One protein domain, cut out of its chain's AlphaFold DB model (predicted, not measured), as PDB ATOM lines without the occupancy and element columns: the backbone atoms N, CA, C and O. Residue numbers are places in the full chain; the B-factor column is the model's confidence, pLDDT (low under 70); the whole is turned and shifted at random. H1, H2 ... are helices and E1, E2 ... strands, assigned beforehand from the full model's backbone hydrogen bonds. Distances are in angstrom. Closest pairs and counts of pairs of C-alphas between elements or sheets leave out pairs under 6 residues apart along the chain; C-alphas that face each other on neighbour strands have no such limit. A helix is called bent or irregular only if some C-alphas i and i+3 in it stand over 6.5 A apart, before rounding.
ATOM      1  N   ILE A   3     -57.725 151.671  -3.770       77.81
ATOM      2  CA  ILE A   3     -58.210 152.928  -3.211       77.81
ATOM      3  C   ILE A   3     -57.016 153.872  -3.186       77.81
ATOM      4  O   ILE A   3     -55.968 153.495  -2.660       77.81
ATOM      5  N   GLU A   4     -57.180 155.048  -3.780       82.31
ATOM      6  CA  GLU A   4     -56.116 156.030  -3.990       82.31
ATOM      7  C   GLU A   4     -56.469 157.331  -3.250       82.31
ATOM      8  O   GLU A   4     -57.644 157.693  -3.157       82.31
ATOM      9  N   THR A   5     -55.466 157.988  -2.671       71.19
ATOM     10  CA  THR A   5     -55.564 159.304  -2.023       71.19
ATOM     11  C   THR A   5     -54.231 160.035  -2.163       71.19
ATOM     12  O   THR A   5     -53.188 159.396  -2.297       71.19
ATOM     13  N   GLU A   6     -54.244 161.359  -2.079       67.81
ATOM     14  CA  GLU A   6     -53.021 162.160  -2.030       67.81
ATOM     15  C   GLU A   6     -52.603 162.406  -0.576       67.81
ATOM     16  O   GLU A   6     -53.413 162.786   0.273       67.81
ATOM     17  N   TYR A   7     -51.318 162.214  -0.275       62.41
ATOM     18  CA  TYR A   7     -50.742 162.532   1.031       62.41
ATOM     19  C   TYR A   7     -49.408 163.260   0.851       62.41
ATOM     20  O   TYR A   7     -48.466 162.718   0.274       62.41
ATOM     21  N   TYR A   8     -49.329 164.510   1.321       64.00
ATOM     22  CA  TYR A   8     -48.177 165.404   1.110       64.00
ATOM     23  C   TYR A   8     -47.708 165.480  -0.358       64.00
ATOM     24  O   TYR A   8     -46.509 165.466  -0.632       64.00
ATOM     25  N   GLY A   9     -48.651 165.532  -1.305       66.69
ATOM     26  CA  GLY A   9     -48.350 165.610  -2.739       66.69
ATOM     27  C   GLY A   9     -47.854 164.305  -3.367       66.69
ATOM     28  O   GLY A   9     -47.402 164.328  -4.508       66.69
ATOM     29  N   ASN A  10     -47.924 163.178  -2.648       66.25
ATOM     30  CA  ASN A  10     -47.658 161.852  -3.198       66.25
ATOM     31  C   ASN A  10     -48.954 161.050  -3.315       66.25
ATOM     32  O   ASN A  10     -49.717 160.957  -2.348       66.25
ATOM     33  N   ASP A  11     -49.147 160.410  -4.466       75.00
ATOM     34  CA  ASP A  11     -50.227 159.453  -4.681       75.00
ATOM     35  C   ASP A  11     -49.974 158.190  -3.860       75.00
ATOM     36  O   ASP A  11     -49.045 157.418  -4.117       75.00
ATOM     37  N   ILE A  12     -50.827 157.953  -2.869       79.06
ATOM     38  CA  ILE A  12     -50.800 156.743  -2.061       79.06
ATOM     39  C   ILE A  12     -51.986 155.879  -2.450       79.06
ATOM     40  O   ILE A  12     -53.146 156.280  -2.378       79.06
ATOM     41  N   SER A  13     -51.686 154.645  -2.839       84.56
ATOM     42  CA  SER A  13     -52.687 153.689  -3.282       84.56
ATOM     43  C   SER A  13     -52.520 152.351  -2.586       84.56
ATOM     44  O   SER A  13     -51.437 151.763  -2.583       84.56
ATOM     45  N   PHE A  14     -53.642 151.798  -2.137       85.75
ATOM     46  CA  PHE A  14     -53.705 150.473  -1.540       85.75
ATOM     47  C   PHE A  14     -54.592 149.533  -2.346       85.75
ATOM     48  O   PHE A  14     -55.730 149.844  -2.698       85.75
ATOM     49  N   ARG A  15     -54.084 148.331  -2.604       89.19
ATOM     50  CA  ARG A  15     -54.850 147.207  -3.124       89.19
ATOM     51  C   ARG A  15     -55.688 146.606  -2.004       89.19
ATOM     52  O   ARG A  15     -55.149 146.153  -0.998       89.19
ATOM     53  N   LEU A  16     -56.998 146.517  -2.214       89.19
ATOM     54  CA  LEU A  16     -57.871 145.744  -1.334       89.19
ATOM     55  C   LEU A  16     -57.583 144.246  -1.472       89.19
ATOM     56  O   LEU A  16     -57.505 143.725  -2.592       89.19
ATOM     57  N   GLY A  17     -57.472 143.560  -0.336       86.69
ATOM     58  CA  GLY A  17     -57.289 142.118  -0.296       86.69
ATOM     59  C   GLY A  17     -58.501 141.303  -0.751       86.69
ATOM     60  O   GLY A  17     -59.599 141.842  -0.943       86.69
ATOM     61  N   PRO A  18     -58.332 139.977  -0.904       81.94
ATOM     62  CA  PRO A  18     -59.431 139.058  -1.155       81.94
ATOM     63  C   PRO A  18     -60.488 139.240  -0.062       81.94
ATOM     64  O   PRO A  18     -60.173 139.161   1.120       81.94
ATOM     65  N   THR A  19     -61.733 139.520  -0.451       88.81
ATOM     66  CA  THR A  19     -62.891 139.845   0.419       88.81
ATOM     67  C   THR A  19     -62.939 141.243   1.053       88.81
ATOM     68  O   THR A  19     -64.016 141.648   1.499       88.81
ATOM     69  N   ALA A  20     -61.854 142.024   1.025       90.44
ATOM     70  CA  ALA A  20     -61.800 143.331   1.685       90.44
ATOM     71  C   ALA A  20     -62.829 144.328   1.124       90.44
ATOM     72  O   ALA A  20     -63.464 145.050   1.886       90.44
ATOM     73  N   ALA A  21     -63.075 144.315  -0.190       89.69
ATOM     74  CA  ALA A  21     -64.114 145.144  -0.810       89.69
ATOM     75  C   ALA A  21     -65.514 144.820  -0.260       89.69
ATOM     76  O   ALA A  21     -66.251 145.714   0.142       89.69
ATOM     77  N   THR A  22     -65.863 143.535  -0.161       91.06
ATOM     78  CA  THR A  22     -67.145 143.085   0.400       91.06
ATOM     79  C   THR A  22     -67.286 143.481   1.870       91.06
ATOM     80  O   THR A  22     -68.355 143.917   2.296       91.06
ATOM     81  N   GLN A  23     -66.214 143.338   2.652       94.62
ATOM     82  CA  GLN A  23     -66.172 143.746   4.057       94.62
ATOM     83  C   GLN A  23     -66.353 145.258   4.205       94.62
ATOM     84  O   GLN A  23     -67.175 145.699   5.006       94.62
ATOM     85  N   LEU A  24     -65.652 146.045   3.388       94.06
ATOM     86  CA  LEU A  24     -65.747 147.497   3.387       94.06
ATOM     87  C   LEU A  24     -67.143 147.972   2.969       94.06
ATOM     88  O   LEU A  24     -67.711 148.815   3.652       94.06
ATOM     89  N   ILE A  25     -67.757 147.380   1.938       94.44
ATOM     90  CA  ILE A  25     -69.146 147.675   1.540       94.44
ATOM     91  C   ILE A  25     -70.112 147.418   2.703       94.44
ATOM     92  O   ILE A  25     -70.951 148.265   3.013       94.44
ATOM     93  N   LYS A  26     -69.996 146.263   3.374       95.75
ATOM     94  CA  LYS A  26     -70.813 145.948   4.559       95.75
ATOM     95  C   LYS A  26     -70.582 146.964   5.681       95.75
ATOM     96  O   LYS A  26     -71.545 147.418   6.297       95.75
ATOM     97  N   GLY A  27     -69.330 147.354   5.910       96.19
ATOM     98  CA  GLY A  27     -68.972 148.350   6.911       96.19
ATOM     99  C   GLY A  27     -69.541 149.736   6.608       96.19
ATOM    100  O   GLY A  27     -70.148 150.355   7.477       96.19
ATOM    101  N   MET A  28     -69.443 150.195   5.362       95.75
ATOM    102  CA  MET A  28     -69.985 151.485   4.929       95.75
ATOM    103  C   MET A  28     -71.517 151.526   5.005       95.75
ATOM    104  O   MET A  28     -72.083 152.537   5.414       95.75
ATOM    105  N   LYS A  29     -72.210 150.418   4.700       96.12
ATOM    106  CA  LYS A  29     -73.661 150.304   4.952       96.12
ATOM    107  C   LYS A  29     -73.984 150.474   6.432       96.12
ATOM    108  O   LYS A  29     -74.898 151.221   6.774       96.12
ATOM    109  N   LYS A  30     -73.197 149.848   7.310       96.69
ATOM    110  CA  LYS A  30     -73.394 149.967   8.756       96.69
ATOM    111  C   LYS A  30     -73.124 151.378   9.276       96.69
ATOM    112  O   LYS A  30     -73.897 151.882  10.082       96.69
ATOM    113  N   ALA A  31     -72.072 152.026   8.780       95.88
ATOM    114  CA  ALA A  31     -71.769 153.425   9.075       95.88
ATOM    115  C   ALA A  31     -72.930 154.347   8.689       95.88
ATOM    116  O   ALA A  31     -73.335 155.200   9.472       95.88
ATOM    117  N   LYS A  32     -73.512 154.126   7.507       93.69
ATOM    118  CA  LYS A  32     -74.667 154.876   7.018       93.69
ATOM    119  C   LYS A  32     -75.894 154.709   7.923       93.69
ATOM    120  O   LYS A  32     -76.524 155.701   8.282       93.69
ATOM    121  N   GLU A  33     -76.209 153.476   8.328       94.38
ATOM    122  CA  GLU A  33     -77.274 153.203   9.309       94.38
ATOM    123  C   GLU A  33     -77.020 153.942  10.629       94.38
ATOM    124  O   GLU A  33     -77.912 154.584  11.178       94.38
ATOM    125  N   TRP A  34     -75.789 153.873  11.136       95.44
ATOM    126  CA  TRP A  34     -75.402 154.519  12.386       95.44
ATOM    127  C   TRP A  34     -75.411 156.043  12.307       95.44
ATOM    128  O   TRP A  34     -75.789 156.678  13.287       95.44
ATOM    129  N   SER A  35     -75.074 156.629  11.158       93.38
ATOM    130  CA  SER A  35     -75.213 158.066  10.918       93.38
ATOM    131  C   SER A  35     -76.675 158.500  11.018       93.38
ATOM    132  O   SER A  35     -76.961 159.489  11.684       93.38
ATOM    133  N   ALA A  36     -77.605 157.759  10.409       91.50
ATOM    134  CA  ALA A  36     -79.034 158.076  10.488       91.50
ATOM    135  C   ALA A  36     -79.564 157.969  11.932       91.50
ATOM    136  O   ALA A  36     -80.274 158.850  12.414       91.50
ATOM    137  N   ILE A  37     -79.151 156.925  12.660       92.12
ATOM    138  CA  ILE A  37     -79.473 156.755  14.086       92.12
ATOM    139  C   ILE A  37     -78.880 157.907  14.914       92.12
ATOM    140  O   ILE A  37     -79.554 158.463  15.777       92.12
ATOM    141  N   ASN A  38     -77.628 158.297  14.671       93.62
ATOM    142  CA  ASN A  38     -76.992 159.385  15.407       93.62
ATOM    143  C   ASN A  38     -77.673 160.739  15.144       93.62
ATOM    144  O   ASN A  38     -77.895 161.476  16.100       93.62
ATOM    145  N   GLN A  39     -78.102 161.027  13.912       92.31
ATOM    146  CA  GLN A  39     -78.895 162.225  13.603       92.31
ATOM    147  C   GLN A  39     -80.207 162.273  14.400       92.31
ATOM    148  O   GLN A  39     -80.598 163.333  14.889       92.31
ATOM    149  N   GLN A  40     -80.870 161.124  14.575       94.44
ATOM    150  CA  GLN A  40     -82.128 161.027  15.314       94.44
ATOM    151  C   GLN A  40     -81.940 161.147  16.833       94.44
ATOM    152  O   GLN A  40     -82.688 161.862  17.497       94.44
ATOM    153  N   TYR A  41     -80.967 160.426  17.397       95.19
ATOM    154  CA  TYR A  41     -80.834 160.265  18.850       95.19
ATOM    155  C   TYR A  41     -79.723 161.102  19.482       95.19
ATOM    156  O   TYR A  41     -79.653 161.158  20.708       95.19
ATOM    157  N   LYS A  42     -78.852 161.724  18.678       95.19
ATOM    158  CA  LYS A  42     -77.795 162.644  19.123       95.19
ATOM    159  C   LYS A  42     -76.904 162.063  20.228       95.19
ATOM    160  O   LYS A  42     -76.587 162.717  21.217       95.19
ATOM    161  N   LYS A  43     -76.531 160.790  20.081       92.88
ATOM    162  CA  LYS A  43     -75.684 160.078  21.049       92.88
ATOM    163  C   LYS A  43     -74.246 160.019  20.581       92.88
ATOM    164  O   LYS A  43     -73.981 159.535  19.483       92.88
ATOM    165  N   GLU A  44     -73.334 160.419  21.454       95.00
ATOM    166  CA  GLU A  44     -71.910 160.239  21.218       95.00
ATOM    167  C   GLU A  44     -71.505 158.777  21.394       95.00
ATOM    168  O   GLU A  44     -71.830 158.140  22.399       95.00
ATOM    169  N   PHE A  45     -70.805 158.236  20.400       95.56
ATOM    170  CA  PHE A  45     -70.141 156.944  20.512       95.56
ATOM    171  C   PHE A  45     -69.087 156.783  19.426       95.56
ATOM    172  O   PHE A  45     -69.200 157.332  18.332       95.56
ATOM    173  N   ARG A  46     -68.085 155.951  19.713       96.88
ATOM    174  CA  ARG A  46     -67.022 155.602  18.776       96.88
ATOM    175  C   ARG A  46     -66.841 154.095  18.728       96.88
ATOM    176  O   ARG A  46     -66.717 153.462  19.774       96.88
ATOM    177  N   LYS A  47     -66.838 153.506  17.530       97.00
ATOM    178  CA  LYS A  47     -66.765 152.047  17.379       97.00
ATOM    179  C   LYS A  47     -66.094 151.617  16.075       97.00
ATOM    180  O   LYS A  47     -66.363 152.175  15.015       97.00
ATOM    181  N   GLU A  48     -65.233 150.602  16.166       97.31
ATOM    182  CA  GLU A  48     -64.714 149.868  15.002       97.31
ATOM    183  C   GLU A  48     -65.873 149.088  14.366       97.31
ATOM    184  O   GLU A  48     -66.553 148.313  15.043       97.31
ATOM    185  N   ILE A  49     -66.127 149.329  13.081       96.44
ATOM    186  CA  ILE A  49     -67.183 148.646  12.326       96.44
ATOM    187  C   ILE A  49     -66.641 147.366  11.703       96.44
ATOM    188  O   ILE A  49     -67.265 146.310  11.797       96.44
ATOM    189  N   VAL A  50     -65.512 147.475  11.006       96.44
ATOM    190  CA  VAL A  50     -64.938 146.370  10.243       96.44
ATOM    191  C   VAL A  50     -63.431 146.527  10.131       96.44
ATOM    192  O   VAL A  50     -62.904 147.641  10.118       96.44
ATOM    193  N   ARG A  51     -62.765 145.384  10.005       95.81
ATOM    194  CA  ARG A  51     -61.341 145.248   9.741       95.81
ATOM    195  C   ARG A  51     -61.140 144.448   8.460       95.81
ATOM    196  O   ARG A  51     -61.856 143.471   8.244       95.81
ATOM    197  N   PHE A  52     -60.200 144.864   7.624       94.31
ATOM    198  CA  PHE A  52     -59.926 144.234   6.334       94.31
ATOM    199  C   PHE A  52     -58.460 144.405   5.930       94.31
ATOM    200  O   PHE A  52     -57.770 145.289   6.427       94.31
ATOM    201  N   TRP A  53     -57.978 143.552   5.027       93.50
ATOM    202  CA  TRP A  53     -56.586 143.576   4.576       93.50
ATOM    203  C   TRP A  53     -56.388 144.495   3.374       93.50
ATOM    204  O   TRP A  53     -57.187 144.489   2.430       93.50
ATOM    205  N   VAL A  54     -55.293 145.249   3.400       92.06
ATOM    206  CA  VAL A  54     -54.860 146.142   2.325       92.06
ATOM    207  C   VAL A  54     -53.369 145.976   2.067       92.06
ATOM    208  O   VAL A  54     -52.620 145.632   2.968       92.06
ATOM    209  N   MET A  55     -52.920 146.214   0.844       90.62
ATOM    210  CA  MET A  55     -51.510 146.089   0.472       90.62
ATOM    211  C   MET A  55     -51.088 147.296  -0.356       90.62
ATOM    212  O   MET A  55     -51.797 147.659  -1.291       90.62
ATOM    213  N   ASP A  56     -49.954 147.910  -0.035       89.06
ATOM    214  CA  ASP A  56     -49.402 149.029  -0.801       89.06
ATOM    215  C   ASP A  56     -49.238 148.665  -2.288       89.06
ATOM    216  O   ASP A  56     -48.846 147.543  -2.633       89.06
ATOM    217  N   LYS A  57     -49.555 149.604  -3.188       87.56
ATOM    218  CA  LYS A  57     -49.538 149.374  -4.646       87.56
ATOM    219  C   LYS A  57     -48.168 148.933  -5.154       87.56
ATOM    220  O   LYS A  57     -48.115 148.008  -5.957       87.56
ATOM    221  N   SER A  58     -47.088 149.547  -4.670       87.50
ATOM    222  CA  SER A  58     -45.710 149.201  -5.043       87.50
ATOM    223  C   SER A  58     -45.366 147.759  -4.662       87.50
ATOM    224  O   SER A  58     -44.915 146.983  -5.504       87.50
ATOM    225  N   THR A  59     -45.673 147.360  -3.425       88.56
ATOM    226  CA  THR A  59     -45.478 145.987  -2.946       88.56
ATOM    227  C   THR A  59     -46.304 144.998  -3.762       88.56
ATOM    228  O   THR A  59     -45.778 143.986  -4.219       88.56
ATOM    229  N   PHE A  60     -47.580 145.306  -4.016       88.94
ATOM    230  CA  PHE A  60     -48.445 144.468  -4.845       88.94
ATOM    231  C   PHE A  60     -47.920 144.318  -6.282       88.94
ATOM    232  O   PHE A  60     -47.983 143.227  -6.837       88.94
ATOM    233  N   GLN A  61     -47.411 145.388  -6.898       89.69
ATOM    234  CA  GLN A  61     -46.870 145.338  -8.261       89.69
ATOM    235  C   GLN A  61     -45.637 144.439  -8.365       89.69
ATOM    236  O   GLN A  61     -45.471 143.759  -9.373       89.69
ATOM    237  N   PHE A  62     -44.799 144.411  -7.330       90.31
ATOM    238  CA  PHE A  62     -43.588 143.595  -7.321       90.31
ATOM    239  C   PHE A  62     -43.862 142.119  -6.991       90.31
ATOM    240  O   PHE A  62     -43.227 141.222  -7.538       90.31
ATOM    241  N   HIS A  63     -44.824 141.852  -6.106       88.94
ATOM    242  CA  HIS A  63     -45.025 140.532  -5.505       88.94
ATOM    243  C   HIS A  63     -46.339 139.831  -5.878       88.94
ATOM    244  O   HIS A  63     -46.518 138.651  -5.577       88.94
ATOM    245  N   GLY A  64     -47.291 140.545  -6.475       88.75
ATOM    246  CA  GLY A  64     -48.694 140.146  -6.437       88.75
ATOM    247  C   GLY A  64     -49.283 140.274  -5.027       88.75
ATOM    248  O   GLY A  64     -48.665 140.812  -4.106       88.75
ATOM    249  N   TYR A  65     -50.518 139.798  -4.838       86.50
ATOM    250  CA  TYR A  65     -51.141 139.850  -3.516       86.50
ATOM    251  C   TYR A  65     -50.609 138.730  -2.622       86.50
ATOM    252  O   TYR A  65     -50.897 137.558  -2.857       86.50
ATOM    253  N   MET A  66     -49.914 139.102  -1.549       89.00
ATOM    254  CA  MET A  66     -49.472 138.182  -0.502       89.00
ATOM    255  C   MET A  66     -49.884 138.716   0.868       89.00
ATOM    256  O   MET A  66     -49.471 139.802   1.266       89.00
ATOM    257  N   GLN A  67     -50.685 137.947   1.611       86.38
ATOM    258  CA  GLN A  67     -51.262 138.399   2.885       86.38
ATOM    259  C   GLN A  67     -50.202 138.756   3.940       86.38
ATOM    260  O   GLN A  67     -50.422 139.668   4.724       86.38
ATOM    261  N   GLN A  68     -49.042 138.094   3.939       89.81
ATOM    262  CA  GLN A  68     -47.934 138.394   4.859       89.81
ATOM    263  C   GLN A  68     -47.334 139.798   4.677       89.81
ATOM    264  O   GLN A  68     -46.704 140.322   5.588       89.81
ATOM    265  N   PHE A  69     -47.527 140.398   3.503       89.25
ATOM    266  CA  PHE A  69     -47.098 141.757   3.177       89.25
ATOM    267  C   PHE A  69     -48.279 142.741   3.183       89.25
ATOM    268  O   PHE A  69     -48.140 143.884   2.750       89.25
ATOM    269  N   ALA A  70     -49.459 142.293   3.620       90.88
ATOM    270  CA  ALA A  70     -50.638 143.130   3.740       90.88
ATOM    271  C   ALA A  70     -50.706 143.766   5.133       90.88
ATOM    272  O   ALA A  70     -50.467 143.125   6.156       90.88
ATOM    273  N   ASN A  71     -51.117 145.026   5.158       92.00
ATOM    274  CA  ASN A  71     -51.445 145.775   6.353       92.00
ATOM    275  C   ASN A  71     -52.924 145.602   6.715       92.00
ATOM    276  O   ASN A  71     -53.788 145.331   5.872       92.00
ATOM    277  N   THR A  72     -53.230 145.768   7.997       93.44
ATOM    278  CA  THR A  72     -54.610 145.757   8.486       93.44
ATOM    279  C   THR A  72     -55.200 147.155   8.374       93.44
ATOM    280  O   THR A  72     -54.657 148.093   8.943       93.44
ATOM    281  N   ALA A  73     -56.346 147.303   7.720       94.25
ATOM    282  CA  ALA A  73     -57.143 148.520   7.755       94.25
ATOM    283  C   ALA A  73     -58.395 148.348   8.626       94.25
ATOM    284  O   ALA A  73     -58.969 147.259   8.714       94.25
ATOM    285  N   LYS A  74     -58.839 149.436   9.257       95.56
ATOM    286  CA  LYS A  74     -60.026 149.500  10.119       95.56
ATOM    287  C   LYS A  74     -60.913 150.661   9.723       95.56
ATOM    288  O   LYS A  74     -60.424 151.780   9.612       95.56
ATOM    289  N   LEU A  75     -62.213 150.417   9.610       96.38
ATOM    290  CA  LEU A  75     -63.222 151.467   9.515       96.38
ATOM    291  C   LEU A  75     -63.761 151.773  10.915       96.38
ATOM    292  O   LEU A  75     -64.330 150.897  11.569       96.38
ATOM    293  N   ILE A  76     -63.603 153.014  11.362       97.06
ATOM    294  CA  ILE A  76     -64.055 153.491  12.670       97.06
ATOM    295  C   ILE A  76     -65.138 154.538  12.454       97.06
ATOM    296  O   ILE A  76     -64.906 155.510  11.745       97.06
ATOM    297  N   PHE A  77     -66.287 154.365  13.098       97.44
ATOM    298  CA  PHE A  77     -67.358 155.358  13.125       97.44
ATOM    299  C   PHE A  77     -67.322 156.147  14.428       97.44
ATOM    300  O   PHE A  77     -67.097 155.567  15.494       97.44
ATOM    301  N   THR A  78     -67.599 157.444  14.336       97.38
ATOM    302  CA  THR A  78     -67.774 158.346  15.475       97.38
ATOM    303  C   THR A  78     -69.054 159.152  15.282       97.38
ATOM    304  O   THR A  78     -69.143 159.941  14.347       97.38
ATOM    305  N   GLY A  79     -70.038 158.967  16.159       96.44
ATOM    306  CA  GLY A  79     -71.216 159.831  16.264       96.44
ATOM    307  C   GLY A  79     -71.018 160.870  17.363       96.44
ATOM    308  O   GLY A  79     -70.341 160.578  18.350       96.44
ATOM    309  N   ARG A  80     -71.602 162.060  17.207       96.56
ATOM    310  CA  ARG A  80     -71.493 163.183  18.154       96.56
ATOM    311  C   ARG A  80     -72.857 163.578  18.731       96.56
ATOM    312  O   ARG A  80     -73.906 163.137  18.253       96.56
ATOM    313  N   THR A  81     -72.850 164.398  19.779       96.44
ATOM    314  CA  THR A  81     -74.063 164.882  20.472       96.44
ATOM    315  C   THR A  81     -74.837 165.957  19.708       96.44
ATOM    316  O   THR A  81     -75.986 166.243  20.030       96.44
ATOM    317  N   ASP A  82     -74.251 166.539  18.667       94.88
ATOM    318  CA  ASP A  82     -74.927 167.465  17.756       94.88
ATOM    319  C   ASP A  82     -75.690 166.742  16.626       94.88
ATOM    320  O   ASP A  82     -76.439 167.373  15.882       94.88
ATOM    321  N   GLY A  83     -75.561 165.412  16.530       91.62
ATOM    322  CA  GLY A  83     -76.133 164.594  15.458       91.62
ATOM    323  C   GLY A  83     -75.248 164.498  14.211       91.62
ATOM    324  O   GLY A  83     -75.666 163.909  13.212       91.62
ATOM    325  N   THR A  84     -74.037 165.063  14.248       94.69
ATOM    326  CA  THR A  84     -73.025 164.856  13.210       94.69
ATOM    327  C   THR A  84     -72.281 163.545  13.435       94.69
ATOM    328  O   THR A  84     -72.113 163.065  14.559       94.69
ATOM    329  N   SER A  85     -71.793 162.954  12.346       94.62
ATOM    330  CA  SER A  85     -70.990 161.740  12.423       94.62
ATOM    331  C   SER A  85     -69.853 161.750  11.418       94.62
ATOM    332  O   SER A  85     -69.893 162.466  10.422       94.62
ATOM    333  N   SER A  86     -68.833 160.949  11.703       95.75
ATOM    334  CA  SER A  86     -67.667 160.777  10.846       95.75
ATOM    335  C   SER A  86     -67.243 159.317  10.787       95.75
ATOM    336  O   SER A  86     -67.495 158.531  11.707       95.75
ATOM    337  N   CYS A  87     -66.583 158.958   9.693       96.00
ATOM    338  CA  CYS A  87     -65.956 157.664   9.493       96.00
ATOM    339  C   CYS A  87     -64.497 157.854   9.125       96.00
ATOM    340  O   CYS A  87     -64.176 158.693   8.297       96.00
ATOM    341  N   LEU A  88     -63.632 157.018   9.682       95.44
ATOM    342  CA  LEU A  88     -62.204 157.051   9.418       95.44
ATOM    343  C   LEU A  88     -61.710 155.651   9.078       95.44
ATOM    344  O   LEU A  88     -61.885 154.716   9.865       95.44
ATOM    345  N   ILE A  89     -61.070 155.517   7.923       94.06
ATOM    346  CA  ILE A  89     -60.284 154.343   7.569       94.06
ATOM    347  C   ILE A  89     -58.868 154.572   8.081       94.06
ATOM    348  O   ILE A  89     -58.168 155.473   7.620       94.06
ATOM    349  N   LYS A  90     -58.444 153.748   9.036       93.44
ATOM    350  CA  LYS A  90     -57.065 153.714   9.527       93.44
ATOM    351  C   LYS A  90     -56.326 152.517   8.970       93.44
ATOM    352  O   LYS A  90     -56.924 151.449   8.883       93.44
ATOM    353  N   ILE A  91     -55.042 152.676   8.669       91.06
ATOM    354  CA  ILE A  91     -54.161 151.570   8.288       91.06
ATOM    355  C   ILE A  91     -53.164 151.352   9.422       91.06
ATOM    356  O   ILE A  91     -52.385 152.231   9.777       91.06
ATOM    357  N   GLU A  92     -53.228 150.178  10.032       87.06
ATOM    358  CA  GLU A  92     -52.312 149.742  11.077       87.06
ATOM    359  C   GLU A  92     -51.022 149.222  10.453       87.06
ATOM    360  O   GLU A  92     -51.054 148.489   9.465       87.06
ATOM    361  N   GLY A  93     -49.888 149.588  11.048       72.12
ATOM    362  CA  GLY A  93     -48.572 149.143  10.587       72.12
ATOM    363  C   GLY A  93     -48.037 149.885   9.359       72.12
ATOM    364  O   GLY A  93     -46.884 149.673   8.998       72.12
ATOM    365  N   SER A  94     -48.810 150.796   8.752       71.31
ATOM    366  CA  SER A  94     -48.274 151.668   7.705       71.31
ATOM    367  C   SER A  94     -47.388 152.750   8.317       71.31
ATOM    368  O   SER A  94     -47.825 153.537   9.156       71.31
ATOM    369  N   VAL A  95     -46.137 152.797   7.860       67.56
ATOM    370  CA  VAL A  95     -45.166 153.839   8.223       67.56
ATOM    371  C   VAL A  95     -45.522 155.176   7.563       67.56
ATOM    372  O   VAL A  95     -45.177 156.230   8.085       67.56
ATOM    373  N   MET A  96     -46.230 155.141   6.429       66.38
ATOM    374  CA  MET A  96     -46.527 156.330   5.628       66.38
ATOM    375  C   MET A  96     -47.832 157.012   6.047       66.38
ATOM    376  O   MET A  96     -47.870 158.237   6.126       66.38
ATOM    377  N   VAL A  97     -48.899 156.247   6.318       72.94
ATOM    378  CA  VAL A  97     -50.231 156.810   6.598       72.94
ATOM    379  C   VAL A  97     -50.995 155.977   7.621       72.94
ATOM    380  O   VAL A  97     -51.406 154.854   7.344       72.94
ATOM    381  N   SER A  98     -51.278 156.565   8.786       77.44
ATOM    382  CA  SER A  98     -52.125 155.932   9.808       77.44
ATOM    383  C   SER A  98     -53.616 156.257   9.648       77.44
ATOM    384  O   SER A  98     -54.461 155.400   9.905       77.44
ATOM    385  N   ASN A  99     -53.949 157.470   9.198       84.06
ATOM    386  CA  ASN A  99     -55.305 157.933   8.897       84.06
ATOM    387  C   ASN A  99     -55.424 158.092   7.378       84.06
ATOM    388  O   ASN A  99     -54.878 159.038   6.824       84.06
ATOM    389  N   PHE A 100     -56.082 157.146   6.717       85.12
ATOM    390  CA  PHE A 100     -56.047 157.033   5.261       85.12
ATOM    391  C   PHE A 100     -57.166 157.811   4.570       85.12
ATOM    392  O   PHE A 100     -56.895 158.595   3.669       85.12
ATOM    393  N   LEU A 101     -58.413 157.613   5.000       88.56
ATOM    394  CA  LEU A 101     -59.577 158.294   4.430       88.56
ATOM    395  C   LEU A 101     -60.559 158.663   5.527       88.56
ATOM    396  O   LEU A 101     -60.917 157.811   6.341       88.56
ATOM    397  N   GLU A 102     -61.019 159.906   5.513       91.25
ATOM    398  CA  GLU A 102     -62.018 160.420   6.440       91.25
ATOM    399  C   GLU A 102     -63.263 160.872   5.676       91.25
ATOM    400  O   GLU A 102     -63.164 161.471   4.609       91.25
ATOM    401  N   PHE A 103     -64.430 160.561   6.232       92.69
ATOM    402  CA  PHE A 103     -65.733 160.984   5.736       92.69
ATOM    403  C   PHE A 103     -66.422 161.752   6.853       92.69
ATOM    404  O   PHE A 103     -66.666 161.187   7.921       92.69
ATOM    405  N   ASN A 104     -66.749 163.015   6.616       91.44
ATOM    406  CA  ASN A 104     -67.284 163.927   7.630       91.44
ATOM    407  C   ASN A 104     -68.798 164.118   7.534       91.44
ATOM    408  O   ASN A 104     -69.397 164.820   8.351       91.44
ATOM    409  N   SER A 105     -69.424 163.501   6.535       86.38
ATOM    410  CA  SER A 105     -70.846 163.638   6.273       86.38
ATOM    411  C   SER A 105     -71.471 162.327   5.803       86.38
ATOM    412  O   SER A 105     -70.812 161.434   5.261       86.38
ATOM    413  N   TYR A 106     -72.786 162.223   5.993       88.25
ATOM    414  CA  TYR A 106     -73.585 161.124   5.455       88.25
ATOM    415  C   TYR A 106     -73.456 161.021   3.926       88.25
ATOM    416  O   TYR A 106     -73.378 159.916   3.384       88.25
ATOM    417  N   ASP A 107     -73.401 162.163   3.237       88.69
ATOM    418  CA  ASP A 107     -73.323 162.217   1.778       88.69
ATOM    419  C   ASP A 107     -71.982 161.703   1.257       88.69
ATOM    420  O   ASP A 107     -71.968 160.894   0.327       88.69
ATOM    421  N   GLU A 108     -70.866 162.059   1.899       90.12
ATOM    422  CA  GLU A 108     -69.547 161.496   1.585       90.12
ATOM    423  C   GLU A 108     -69.520 159.973   1.765       90.12
ATOM    424  O   GLU A 108     -69.092 159.246   0.864       90.12
ATOM    425  N   MET A 109     -70.054 159.465   2.885       91.19
ATOM    426  CA  MET A 109     -70.149 158.020   3.130       91.19
ATOM    427  C   MET A 109     -71.005 157.318   2.065       91.19
ATOM    428  O   MET A 109     -70.668 156.225   1.601       91.19
ATOM    429  N   ASN A 110     -72.121 157.934   1.669       89.69
ATOM    430  CA  ASN A 110     -73.038 157.396   0.669       89.69
ATOM    431  C   ASN A 110     -72.432 157.415  -0.742       89.69
ATOM    432  O   ASN A 110     -72.595 156.446  -1.484       89.69
ATOM    433  N   ASN A 111     -71.718 158.479  -1.108       89.06
ATOM    434  CA  ASN A 111     -71.027 158.585  -2.392       89.06
ATOM    435  C   ASN A 111     -69.906 157.551  -2.495       89.06
ATOM    436  O   ASN A 111     -69.854 156.803  -3.471       89.06
ATOM    437  N   PHE A 112     -69.090 157.411  -1.449       89.88
ATOM    438  CA  PHE A 112     -68.056 156.383  -1.407       89.88
ATOM    439  C   PHE A 112     -68.639 154.967  -1.500       89.88
ATOM    440  O   PHE A 112     -68.151 154.138  -2.267       89.88
ATOM    441  N   LEU A 113     -69.747 154.689  -0.803       90.62
ATOM    442  CA  LEU A 113     -70.443 153.406  -0.914       90.62
ATOM    443  C   LEU A 113     -70.919 153.124  -2.351       90.62
ATOM    444  O   LEU A 113     -70.776 151.996  -2.821       90.62
ATOM    445  N   LYS A 114     -71.451 154.121  -3.070       88.31
ATOM    446  CA  LYS A 114     -71.846 153.951  -4.480       88.31
ATOM    447  C   LYS A 114     -70.649 153.616  -5.372       88.31
ATOM    448  O   LYS A 114     -70.795 152.775  -6.255       88.31
ATOM    449  N   ILE A 115     -69.494 154.242  -5.139       86.81
ATOM    450  CA  ILE A 115     -68.248 153.944  -5.864       86.81
ATOM    451  C   ILE A 115     -67.828 152.491  -5.604       86.81
ATOM    452  O   ILE A 115     -67.595 151.740  -6.549       86.81
ATOM    453  N   LEU A 116     -67.821 152.056  -4.338       86.50
ATOM    454  CA  LEU A 116     -67.473 150.679  -3.970       86.50
ATOM    455  C   LEU A 116     -68.420 149.632  -4.571       86.50
ATOM    456  O   LEU A 116     -67.982 148.548  -4.948       86.50
ATOM    457  N   GLU A 117     -69.715 149.941  -4.667       85.88
ATOM    458  CA  GLU A 117     -70.713 149.072  -5.302       85.88
ATOM    459  C   GLU A 117     -70.662 149.104  -6.842       85.88
ATOM    460  O   GLU A 117     -71.468 148.431  -7.484       85.88
ATOM    461  N   GLY A 118     -69.760 149.887  -7.448       77.50
ATOM    462  CA  GLY A 118     -69.677 150.051  -8.902       77.50
ATOM    463  C   GLY A 118     -70.853 150.832  -9.501       77.50
ATOM    464  O   GLY A 118     -71.091 150.780 -10.703       77.50
TER     465      GLY A 118
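This is residues 3 to 118 of the 130 residues of an uncharacterized protein of Hymenobacter daecheongensis DSM 21074 (UniProt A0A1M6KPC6). One curled antiparallel sheet has a long helix, H1, lying along its strands, with the shorter H3 beside H1 over the same face. Where E3 bends, the sheet folds back on itself, bringing the hairpin E1 and E2 to face E4, E5 and E6; the short helix H2 lies at one end of the long axis. The 116 printed residues hold three named helices and six named strands, in the order E1 E2 H1 E3 H2 E4 E5 E6 H3, and the strands stand side by side in the order E1 E2 E3 E4 E5 E6. The class is mixed, helices and strands; the whole is compact, with a radius of gyration of the C-alphas of 14.7 A, and elongated, spanning 48 by 29 by 23 A.

Find C-alpha 3 at (-58.210, 152.928, -3.211), where E1, residues 3 to 7, begins; E2, residues 10 to 16, follows. From C-alpha 20 at (-61.800, 143.331, 1.685), H1 runs 30.7 A to residue 41. Next come E3, residues 45 to 56 and 30.8 A long, and H2, residues 57 to 63. Then find E4, residues 71 to 79, 26.2 A; E5, residues 85 to 92, 22.2 A; E6, residues 99 to 103; and H3, residues 106 to 116, ending at C-alpha 116 at (-67.473, 150.679, -3.970).

Start with the strongly twisted sheet, a folded sheet, bent back into two leaves, with E3 as the hinge, bending by 65 degrees at residue 53. Look for N 5 and O 12, 2.9 A apart, between E1 and E2; N 15 and O 55, 2.7 A, between E2 and E3; and N 47 and O 77, 2.9 A, between E3 and E4. E4, E5 and E6 form a meander, each strand the antiparallel neighbour of the one before: see N 76 and O 88, 2.8 A, and N 87 and O 103, 2.8 A. H1 is on the sheet at a height of 8.5 A, over E4 and E5, along the strands at 4 degrees to E4 on the local plane. H3 lies on the same face and touches H1, at a shallow tilt of 17 degrees, opposite ways; their closest C-alphas, of Met 28 and Leu 113, are 6.2 A apart. H2 is on the sheet but over none of its strands, only just, with 2 of its C-alphas falling on E3; H1 and H2 are apart. In H1, H2 and H3 every O i to N i+4 pair is within hydrogen-bond range.

The two farthest C-alphas, of Tyr 41 and Phe 62, are 48.5 A apart. The printed part has no cut, and no link is long. Mean pLDDT of the printed part is 88.9; look for values under 70 at residues 6 to 10 and 95 to 96.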